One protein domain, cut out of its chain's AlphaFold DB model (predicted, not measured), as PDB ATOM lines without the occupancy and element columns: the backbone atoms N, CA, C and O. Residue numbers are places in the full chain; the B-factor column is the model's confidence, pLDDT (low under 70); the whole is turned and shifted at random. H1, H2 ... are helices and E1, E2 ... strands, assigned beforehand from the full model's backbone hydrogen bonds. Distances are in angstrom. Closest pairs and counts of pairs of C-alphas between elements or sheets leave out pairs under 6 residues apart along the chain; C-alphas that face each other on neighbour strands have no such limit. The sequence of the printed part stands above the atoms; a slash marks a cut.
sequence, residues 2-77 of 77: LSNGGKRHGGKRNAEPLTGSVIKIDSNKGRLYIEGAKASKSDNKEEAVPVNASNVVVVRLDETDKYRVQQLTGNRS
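Overview. This is residues 2 to 77 of the 77 residues of an uncharacterized protein of Candidatus Poseidoniales archaeon (UniProt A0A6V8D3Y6). A small, strongly twisted three-strand sheet has a long tail, residues 2 to 21, before it, and a short helix, H1, far off at the other end; residues 62 to 68 and 70 to 77 stick out. The 76 printed residues run E1, E2, E3, H1, with under half in named elements, class mixed. The whole is only just loose, close to extended: radius of gyration of the C-alphas 16.7 A, spans 53 by 29 by 20 A.

Along the chain. E1 is residues 22 to 26, from C-alpha 22 at (86.454, -16.615, -5.882). E2, residues 31 to 40, and E3, residues 46 to 52, each measure 19.2 A; E2 bends by 94 degrees at residue 35. H1, residues 66 to 74, 11.3 A, ends at (97.166, -36.997, -15.466).

Arrangement. The antiparallel meander E1, E2, E3 is two hairpins in a row: N 23 and O 33 are 2.9 A apart, N 49 and O 37 2.8 A. H1, with every O i to N i+4 pair within hydrogen-bond range, is not on the sheet.

Size, cuts and confidence. The printed part has no cut. E3 to H1 is a long link. Residues 2 to 14 and 75 to 77 have pLDDT under 70.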
ATOM      1  N   LEU A   2      92.260   9.042   7.754       43.38
ATOM      2  CA  LEU A   2      92.808   8.961   6.379       43.38
ATOM      3  C   LEU A   2      93.170   7.514   5.996       43.38
ATOM      4  O   LEU A   2      93.788   7.263   4.966       43.38
ATOM      5  N   SER A   3      92.777   6.542   6.820       49.25
ATOM      6  CA  SER A   3      93.272   5.163   6.758       49.25
ATOM      7  C   SER A   3      92.701   4.343   5.593       49.25
ATOM      8  O   SER A   3      93.171   3.236   5.352       49.25
ATOM      9  N   ASN A   4      91.715   4.877   4.863       55.34
ATOM     10  CA  ASN A   4      90.983   4.163   3.809       55.34
ATOM     11  C   ASN A   4      91.389   4.556   2.381       55.34
ATOM     12  O   ASN A   4      90.933   3.946   1.416       55.34
ATOM     13  N   GLY A   5      92.232   5.574   2.206       53.38
ATOM     14  CA  GLY A   5      92.724   5.936   0.884       53.38
ATOM     15  C   GLY A   5      94.009   5.167   0.588       53.38
ATOM     16  O   GLY A   5      94.908   5.130   1.423       53.38
ATOM     17  N   GLY A   6      94.106   4.546  -0.590       59.47
ATOM     18  CA  GLY A   6      95.268   3.752  -1.010       59.47
ATOM     19  C   GLY A   6      96.605   4.516  -0.984       59.47
ATOM     20  O   GLY A   6      96.735   5.588  -0.410       59.47
ATOM     21  N   LYS A   7      97.642   4.011  -1.663       61.78
ATOM     22  CA  LYS A   7      99.015   4.577  -1.608       61.78
ATOM     23  C   LYS A   7      99.106   6.109  -1.802       61.78
ATOM     24  O   LYS A   7     100.045   6.723  -1.311       61.78
ATOM     25  N   ARG A   8      98.138   6.725  -2.499       62.25
ATOM     26  CA  ARG A   8      98.047   8.180  -2.731       62.25
ATOM     27  C   ARG A   8      97.573   8.993  -1.514       62.25
ATOM     28  O   ARG A   8      97.808  10.191  -1.486       62.25
ATOM     29  N   HIS A   9      96.960   8.362  -0.515       65.38
ATOM     30  CA  HIS A   9      96.467   8.992   0.717       65.38
ATOM     31  C   HIS A   9      97.245   8.552   1.971       65.38
ATOM     32  O   HIS A   9      96.761   8.706   3.087       65.38
ATOM     33  N   GLY A  10      98.457   8.007   1.807       62.03
ATOM     34  CA  GLY A  10      99.310   7.612   2.934       62.03
ATOM     35  C   GLY A  10      99.118   6.174   3.426       62.03
ATOM     36  O   GLY A  10      99.676   5.810   4.459       62.03
ATOM     37  N   GLY A  11      98.381   5.332   2.690       66.81
ATOM     38  CA  GLY A  11      98.283   3.902   2.989       66.81
ATOM     39  C   GLY A  11      99.645   3.186   2.943       66.81
ATOM     40  O   GLY A  11     100.509   3.517   2.122       66.81
ATOM     41  N   LYS A  12      99.835   2.181   3.813       66.56
ATOM     42  CA  LYS A  12     101.075   1.384   3.891       66.56
ATOM     43  C   LYS A  12     101.432   0.787   2.521       66.56
ATOM     44  O   LYS A  12     100.611   0.157   1.855       66.56
ATOM     45  N   ARG A  13     102.689   0.969   2.103       61.75
ATOM     46  CA  ARG A  13     103.292   0.211   0.994       61.75
ATOM     47  C   ARG A  13     103.567  -1.213   1.498       61.75
ATOM     48  O   ARG A  13     103.980  -1.358   2.641       61.75
ATOM     49  N   ASN A  14     103.332  -2.228   0.665       63.03
ATOM     50  CA  ASN A  14     103.443  -3.655   1.026       63.03
ATOM     51  C   ASN A  14     102.449  -4.108   2.110       63.03
ATOM     52  O   ASN A  14     102.815  -4.832   3.030       63.03
ATOM     53  N   ALA A  15     101.195  -3.658   2.025       70.56
ATOM     54  CA  ALA A  15     100.128  -4.267   2.813       70.56
ATOM     55  C   ALA A  15      99.997  -5.764   2.474       70.56
ATOM     56  O   ALA A  15     100.268  -6.156   1.334       70.56
ATOM     57  N   GLU A  16      99.576  -6.557   3.463       79.56
ATOM     58  CA  GLU A  16      99.201  -7.965   3.282       79.56
ATOM     59  C   GLU A  16      98.301  -8.110   2.043       79.56
ATOM     60  O   GLU A  16      97.364  -7.315   1.871       79.56
ATOM     61  N   PRO A  17      98.592  -9.067   1.146       82.88
ATOM     62  CA  PRO A  17      97.771  -9.275  -0.031       82.88
ATOM     63  C   PRO A  17      96.364  -9.688   0.397       82.88
ATOM     64  O   PRO A  17      96.178 -10.523   1.281       82.88
ATOM     65  N   LEU A  18      95.353  -9.127  -0.264       87.25
ATOM     66  CA  LEU A  18      93.984  -9.580  -0.072       87.25
ATOM     67  C   LEU A  18      93.860 -11.019  -0.588       87.25
ATOM     68  O   LEU A  18      94.008 -11.270  -1.785       87.25
ATOM     69  N   THR A  19      93.546 -11.945   0.310       91.56
ATOM     70  CA  THR A  19      93.202 -13.328  -0.025       91.56
ATOM     71  C   THR A  19      91.722 -13.567   0.226       91.56
ATOM     72  O   THR A  19      91.210 -13.178   1.274       91.56
ATOM     73  N   GLY A  20      91.047 -14.251  -0.691       92.56
ATOM     74  CA  GLY A  20      89.636 -14.591  -0.546       92.56
ATOM     75  C   GLY A  20      89.205 -15.652  -1.547       92.56
ATOM     76  O   GLY A  20      89.918 -15.940  -2.513       92.56
ATOM     77  N   SER A  21      88.035 -16.237  -1.306       94.38
ATOM     78  CA  SER A  21      87.429 -17.195  -2.229       94.38
ATOM     79  C   SER A  21      86.924 -16.477  -3.481       94.38
ATOM     80  O   SER A  21      86.435 -15.345  -3.421       94.38
ATOM     81  N   VAL A  22      87.026 -17.134  -4.635       94.31
ATOM     82  CA  VAL A  22      86.454 -16.615  -5.882       94.31
ATOM     83  C   VAL A  22      84.954 -16.898  -5.878       94.31
ATOM     84  O   VAL A  22      84.544 -18.053  -5.898       94.31
ATOM     85  N   ILE A  23      84.135 -15.847  -5.862       94.62
ATOM     86  CA  ILE A  23      82.666 -15.955  -5.799       94.62
ATOM     87  C   ILE A  23      82.013 -15.976  -7.184       94.62
ATOM     88  O   ILE A  23      80.914 -16.496  -7.350       94.62
ATOM     89  N   LYS A  24      82.671 -15.389  -8.192       94.31
ATOM     90  CA  LYS A  24      82.172 -15.351  -9.571       94.31
ATOM     91  C   LYS A  24      83.318 -15.211 -10.567       94.31
ATOM     92  O   LYS A  24      84.275 -14.474 -10.329       94.31
ATOM     93  N   ILE A  25      83.165 -15.869 -11.711       94.81
ATOM     94  CA  ILE A  25      84.091 -15.824 -12.844       94.81
ATOM     95  C   ILE A  25      83.323 -15.308 -14.067       94.81
ATOM     96  O   ILE A  25      82.268 -15.840 -14.406       94.81
ATOM     97  N   ASP A  26      83.837 -14.265 -14.719       95.44
ATOM     98  CA  ASP A  26      83.390 -13.807 -16.040       95.44
ATOM     99  C   ASP A  26      84.475 -14.168 -17.061       95.44
ATOM    100  O   ASP A  26      85.458 -13.441 -17.240       95.44
ATOM    101  N   SER A  27      84.311 -15.331 -17.697       94.31
ATOM    102  CA  SER A  27      85.270 -15.886 -18.659       94.31
ATOM    103  C   SER A  27      85.371 -15.064 -19.942       94.31
ATOM    104  O   SER A  27      86.454 -14.968 -20.510       94.31
ATOM    105  N   ASN A  28      84.288 -14.405 -20.363       95.50
ATOM    106  CA  ASN A  28      84.276 -13.588 -21.577       95.50
ATOM    107  C   ASN A  28      85.149 -12.336 -21.433       95.50
ATOM    108  O   ASN A  28      85.725 -11.859 -22.406       95.50
ATOM    109  N   LYS A  29      85.234 -11.789 -20.213       93.50
ATOM    110  CA  LYS A  29      86.004 -10.568 -19.918       93.50
ATOM    111  C   LYS A  29      87.320 -10.831 -19.186       93.50
ATOM    112  O   LYS A  29      88.031  -9.870 -18.896       93.50
ATOM    113  N   GLY A  30      87.620 -12.084 -18.839       94.56
ATOM    114  CA  GLY A  30      88.800 -12.450 -18.048       94.56
ATOM    115  C   GLY A  30      88.808 -11.826 -16.647       94.56
ATOM    116  O   GLY A  30      89.865 -11.434 -16.146       94.56
ATOM    117  N   ARG A  31      87.626 -11.661 -16.035       95.62
ATOM    118  CA  ARG A  31      87.460 -10.983 -14.739       95.62
ATOM    119  C   ARG A  31      87.011 -11.948 -13.650       95.62
ATOM    120  O   ARG A  31      86.146 -12.795 -13.864       95.62
ATOM    121  N   LEU A  32      87.573 -11.761 -12.462       95.25
ATOM    122  CA  LEU A  32      87.258 -12.498 -11.247       95.25
ATOM    123  C   LEU A  32      86.618 -11.563 -10.227       95.25
ATOM    124  O   LEU A  32      87.001 -10.398 -10.108       95.25
ATOM    125  N   TYR A  33      85.672 -12.095  -9.466       95.25
ATOM    126  CA  TYR A  33      85.116 -11.448  -8.288       95.25
ATOM    127  C   TYR A  33      85.565 -12.253  -7.076       95.25
ATOM    128  O   TYR A  33      85.286 -13.450  -6.985       95.25
ATOM    129  N   ILE A  34      86.295 -11.596  -6.182       94.00
ATOM    130  CA  ILE A  34      86.918 -12.210  -5.011       94.00
ATOM    131  C   ILE A  34      86.220 -11.664  -3.770       94.00
ATOM    132  O   ILE A  34      85.927 -10.470  -3.682       94.00
ATOM    133  N   GLU A  35      85.949 -12.536  -2.812       90.94
ATOM    134  CA  GLU A  35      85.445 -12.141  -1.504       90.94
ATOM    135  C   GLU A  35      86.383 -11.123  -0.830       90.94
ATOM    136  O   GLU A  35      87.606 -11.258  -0.862       90.94
ATOM    137  N   GLY A  36      85.818 -10.060  -0.256       88.00
ATOM    138  CA  GLY A  36      86.583  -8.971   0.361       88.00
ATOM    139  C   GLY A  36      87.129  -7.922  -0.618       88.00
ATOM    140  O   GLY A  36      87.434  -6.810  -0.193       88.00
ATOM    141  N   ALA A  37      87.174  -8.201  -1.927       88.50
ATOM    142  CA  ALA A  37      87.508  -7.206  -2.946       88.50
ATOM    143  C   ALA A  37      86.264  -6.365  -3.256       88.50
ATOM    144  O   ALA A  37      85.615  -6.555  -4.280       88.50
ATOM    145  N   LYS A  38      85.886  -5.472  -2.338       89.00
ATOM    146  CA  LYS A  38      84.649  -4.683  -2.409       89.00
ATOM    147  C   LYS A  38      84.915  -3.182  -2.415       89.00
ATOM    148  O   LYS A  38      85.900  -2.713  -1.852       89.00
ATOM    149  N   ALA A  39      84.012  -2.441  -3.044       84.50
ATOM    150  CA  ALA A  39      83.974  -0.988  -2.991       84.50
ATOM    151  C   ALA A  39      82.597  -0.534  -2.504       84.50
ATOM    152  O   ALA A  39      81.570  -1.054  -2.946       84.50
ATOM    153  N   SER A  40      82.589   0.437  -1.593       86.12
ATOM    154  CA  SER A  40      81.373   1.108  -1.143       86.12
ATOM    155  C   SER A  40      80.942   2.139  -2.179       86.12
ATOM    156  O   SER A  40      81.723   3.022  -2.547       86.12
ATOM    157  N   LYS A  41      79.696   2.049  -2.635       83.69
ATOM    158  CA  LYS A  41      79.056   3.114  -3.409       83.69
ATOM    159  C   LYS A  41      78.466   4.182  -2.481       83.69
ATOM    160  O   LYS A  41      78.391   4.002  -1.268       83.69
ATOM    161  N   SER A  42      78.054   5.313  -3.055       88.12
ATOM    162  CA  SER A  42      77.459   6.445  -2.321       88.12
ATOM    163  C   SER A  42      76.141   6.104  -1.619       88.12
ATOM    164  O   SER A  42      75.727   6.812  -0.712       88.12
ATOM    165  N   ASP A  43      75.486   5.026  -2.041       86.56
ATOM    166  CA  ASP A  43      74.275   4.459  -1.444       86.56
ATOM    167  C   ASP A  43      74.578   3.480  -0.288       86.56
ATOM    168  O   ASP A  43      73.688   2.759   0.154       86.56
ATOM    169  N   ASN A  44      75.827   3.437   0.201       83.06
ATOM    170  CA  ASN A  44      76.340   2.481   1.193       83.06
ATOM    171  C   ASN A  44      76.227   1.007   0.780       83.06
ATOM    172  O   ASN A  44      76.442   0.113   1.600       83.06
ATOM    173  N   LYS A  45      75.937   0.722  -0.493       87.56
ATOM    174  CA  LYS A  45      75.930  -0.643  -0.993       87.56
ATOM    175  C   LYS A  45      77.358  -1.099  -1.263       87.56
ATOM    176  O   LYS A  45      78.129  -0.429  -1.955       87.56
ATOM    177  N   GLU A  46      77.697  -2.269  -0.739       85.88
ATOM    178  CA  GLU A  46      78.953  -2.932  -1.053       85.88
ATOM    179  C   GLU A  46      78.799  -3.752  -2.330       85.88
ATOM    180  O   GLU A  46      77.939  -4.630  -2.432       85.88
ATOM    181  N   GLU A  47      79.644  -3.473  -3.316       86.44
ATOM    182  CA  GLU A  47      79.709  -4.264  -4.539       86.44
ATOM    183  C   GLU A  47      81.105  -4.839  -4.743       86.44
ATOM    184  O   GLU A  47      82.120  -4.199  -4.456       86.44
ATOM    185  N   ALA A  48      81.143  -6.066  -5.257       88.06
ATOM    186  CA  ALA A  48      82.386  -6.741  -5.578       88.06
ATOM    187  C   ALA A  48      83.075  -6.057  -6.769       88.06
ATOM    188  O   ALA A  48      82.482  -5.841  -7.831       88.06
ATOM    189  N   VAL A  49      84.351  -5.743  -6.587       90.38
ATOM    190  CA  VAL A  49      85.215  -5.117  -7.579       90.38
ATOM    191  C   VAL A  49      85.796  -6.210  -8.474       90.38
ATOM    192  O   VAL A  49      86.433  -7.138  -7.971       90.38
ATOM    193  N   PRO A  50      85.614  -6.123  -9.802       93.06
ATOM    194  CA  PRO A  50      86.207  -7.088 -10.708       93.06
ATOM    195  C   PRO A  50      87.725  -6.899 -10.792       93.06
ATOM    196  O   PRO A  50      88.212  -5.796 -11.048       93.06
ATOM    197  N   VAL A  51      88.463  -7.998 -10.669       93.00
ATOM    198  CA  VAL A  51      89.924  -8.050 -10.797       93.00
ATOM    199  C   VAL A  51      90.292  -8.841 -12.049       93.00
ATOM    200  O   VAL A  51      89.635  -9.824 -12.388       93.00
ATOM    201  N   ASN A  52      91.323  -8.406 -12.773       95.38
ATOM    202  CA  ASN A  52      91.831  -9.157 -13.920       95.38
ATOM    203  C   ASN A  52      92.522 -10.444 -13.437       95.38
ATOM    204  O   ASN A  52      93.333 -10.382 -12.513       95.38
ATOM    205  N   ALA A  53      92.232 -11.580 -14.076       94.19
ATOM    206  CA  ALA A  53      92.826 -12.872 -13.734       94.19
ATOM    207  C   ALA A  53      94.370 -12.871 -13.763       94.19
ATOM    208  O   ALA A  53      94.986 -13.566 -12.963       94.19
ATOM    209  N   SER A  54      95.004 -12.052 -14.611       94.75
ATOM    210  CA  SER A  54      96.469 -11.929 -14.690       94.75
ATOM    211  C   SER A  54      97.112 -11.240 -13.480       94.75
ATOM    212  O   SER A  54      98.323 -11.329 -13.308       94.75
ATOM    213  N   ASN A  55      96.326 -10.558 -12.640       92.12
ATOM    214  CA  ASN A  55      96.818  -9.836 -11.460       92.12
ATOM    215  C   ASN A  55      96.641 -10.636 -10.159       92.12
ATOM    216  O   ASN A  55      96.742 -10.068  -9.071       92.12
ATOM    217  N   VAL A  56      96.322 -11.927 -10.256       92.62
ATOM    218  CA  VAL A  56      96.012 -12.789  -9.114       92.62
ATOM    219  C   VAL A  56      96.897 -14.030  -9.161       92.62
ATOM    220  O   VAL A  56      97.267 -14.506 -10.231       92.62
ATOM    221  N   VAL A  57      97.221 -14.568  -7.985       93.38
ATOM    222  CA  VAL A  57      97.893 -15.860  -7.832       93.38
ATOM    223  C   VAL A  57      96.950 -16.850  -7.156       93.38
ATOM    224  O   VAL A  57      96.257 -16.511  -6.196       93.38
ATOM    225  N   VAL A  58      96.909 -18.080  -7.662       93.31
ATOM    226  CA  VAL A  58      96.115 -19.158  -7.066       93.31
ATOM    227  C   VAL A  58      96.882 -19.736  -5.881       93.31
ATOM    228  O   VAL A  58      97.960 -20.295  -6.054       93.31
ATOM    229  N   VAL A  59      96.326 -19.595  -4.676       93.88
ATOM    230  CA  VAL A  59      96.949 -20.090  -3.432       93.88
ATOM    231  C   VAL A  59      96.481 -21.504  -3.090       93.88
ATOM    232  O   VAL A  59      97.252 -22.311  -2.582       93.88
ATOM    233  N   ARG A  60      95.208 -21.810  -3.356       92.06
ATOM    234  CA  ARG A  60      94.585 -23.117  -3.117       92.06
ATOM    235  C   ARG A  60      93.613 -23.436  -4.245       92.06
ATOM    236  O   ARG A  60      92.969 -22.529  -4.772       92.06
ATOM    237  N   LEU A  61      93.525 -24.714  -4.594       92.00
ATOM    238  CA  LEU A  61      92.562 -25.232  -5.557       92.00
ATOM    239  C   LEU A  61      91.408 -25.907  -4.823       92.00
ATOM    240  O   LEU A  61      91.583 -26.476  -3.750       92.00
ATOM    241  N   ASP A  62      90.233 -25.831  -5.429       90.81
ATOM    242  CA  ASP A  62      89.118 -26.697  -5.080       90.81
ATOM    243  C   ASP A  62      89.278 -28.029  -5.832       90.81
ATOM    244  O   ASP A  62      89.511 -28.042  -7.045       90.81
ATOM    245  N   GLU A  63      89.170 -29.144  -5.117       89.38
ATOM    246  CA  GLU A  63      89.410 -30.502  -5.630       89.38
ATOM    247  C   GLU A  63      88.119 -31.329  -5.738       89.38
ATOM    248  O   GLU A  63      88.156 -32.525  -6.015       89.38
ATOM    249  N   THR A  64      86.955 -30.703  -5.544       93.50
ATOM    250  CA  THR A  64      85.656 -31.397  -5.589       93.50
ATOM    251  C   THR A  64      85.313 -31.978  -6.968       93.50
ATOM    252  O   THR A  64      84.565 -32.952  -7.069       93.50
ATOM    253  N   ASP A  65      85.874 -31.418  -8.041       92.25
ATOM    254  CA  ASP A  65      85.641 -31.845  -9.419       92.25
ATOM    255  C   ASP A  65      86.704 -32.834  -9.901       92.25
ATOM    256  O   ASP A  65      87.863 -32.490 -10.160       92.25
ATOM    257  N   LYS A  66      86.266 -34.080 -10.089       89.88
ATOM    258  CA  LYS A  66      87.116 -35.194 -10.512       89.88
ATOM    259  C   LYS A  66      87.773 -34.954 -11.871       89.88
ATOM    260  O   LYS A  66      88.929 -35.330 -12.036       89.88
ATOM    261  N   TYR A  67      87.082 -34.329 -12.828       91.69
ATOM    262  CA  TYR A  67      87.640 -34.109 -14.167       91.69
ATOM    263  C   TYR A  67      88.776 -33.091 -14.136       91.69
ATOM    264  O   TYR A  67      89.799 -33.273 -14.796       91.69
ATOM    265  N   ARG A  68      88.629 -32.044 -13.320       90.94
ATOM    266  CA  ARG A  68      89.667 -31.030 -13.106       90.94
ATOM    267  C   ARG A  68      90.914 -31.640 -12.480       90.94
ATOM    268  O   ARG A  68      92.014 -31.420 -12.979       90.94
ATOM    269  N   VAL A  69      90.738 -32.427 -11.418       90.31
ATOM    270  CA  VAL A  69      91.855 -33.099 -10.742       90.31
ATOM    271  C   VAL A  69      92.560 -34.052 -11.706       90.31
ATOM    272  O   VAL A  69      93.777 -33.978 -11.820       90.31
ATOM    273  N   GLN A  70      91.818 -34.864 -12.467       89.75
ATOM    274  CA  GLN A  70      92.390 -35.765 -13.475       89.75
ATOM    275  C   GLN A  70      93.199 -35.030 -14.550       89.75
ATOM    276  O   GLN A  70      94.277 -35.492 -14.903       89.75
ATOM    277  N   GLN A  71      92.729 -33.888 -15.058       90.12
ATOM    278  CA  GLN A  71      93.493 -33.111 -16.045       90.12
ATOM    279  C   GLN A  71      94.768 -32.500 -15.448       90.12
ATOM    280  O   GLN A  71      95.798 -32.441 -16.116       90.12
ATOM    281  N   LEU A  72      94.717 -32.057 -14.189       87.38
ATOM    282  CA  LEU A  72      95.870 -31.464 -13.508       87.38
ATOM    283  C   LEU A  72      96.917 -32.503 -13.078       87.38
ATOM    284  O   LEU A  72      98.105 -32.176 -13.024       87.38
ATOM    285  N   THR A  73      96.504 -33.734 -12.759       86.19
ATOM    286  CA  THR A  73      97.402 -34.811 -12.299       86.19
ATOM    287  C   THR A  73      97.805 -35.787 -13.401       86.19
ATOM    288  O   THR A  73      98.898 -36.338 -13.333       86.19
ATOM    289  N   GLY A  74      96.977 -35.977 -14.430       77.31
ATOM    290  CA  GLY A  74      97.166 -36.997 -15.466       77.31
ATOM    291  C   GLY A  74      98.369 -36.778 -16.383       77.31
ATOM    292  O   GLY A  74      98.916 -37.746 -16.892       77.31
ATOM    293  N   ASN A  75      98.832 -35.535 -16.546       63.75
ATOM    294  CA  ASN A  75     100.024 -35.215 -17.343       63.75
ATOM    295  C   ASN A  75     101.315 -35.129 -16.502       63.75
ATOM    296  O   ASN A  75     102.340 -34.655 -16.992       63.75
ATOM    297  N   ARG A  76     101.278 -35.531 -15.224       60.59
ATOM    298  CA  ARG A  76     102.457 -35.606 -14.346       60.59
ATOM    299  C   ARG A  76     102.934 -37.055 -14.235       60.59
ATOM    300  O   ARG A  76     102.865 -37.649 -13.162       60.59
ATOM    301  N   SER A  77     103.392 -37.614 -15.348       52.53
ATOM    302  CA  SER A  77     104.068 -38.916 -15.416       52.53
ATOM    303  C   SER A  77     105.000 -38.957 -16.611       52.53
ATOM    304  O   SER A  77     104.492 -38.660 -17.716       52.53
TER     305      SER A  77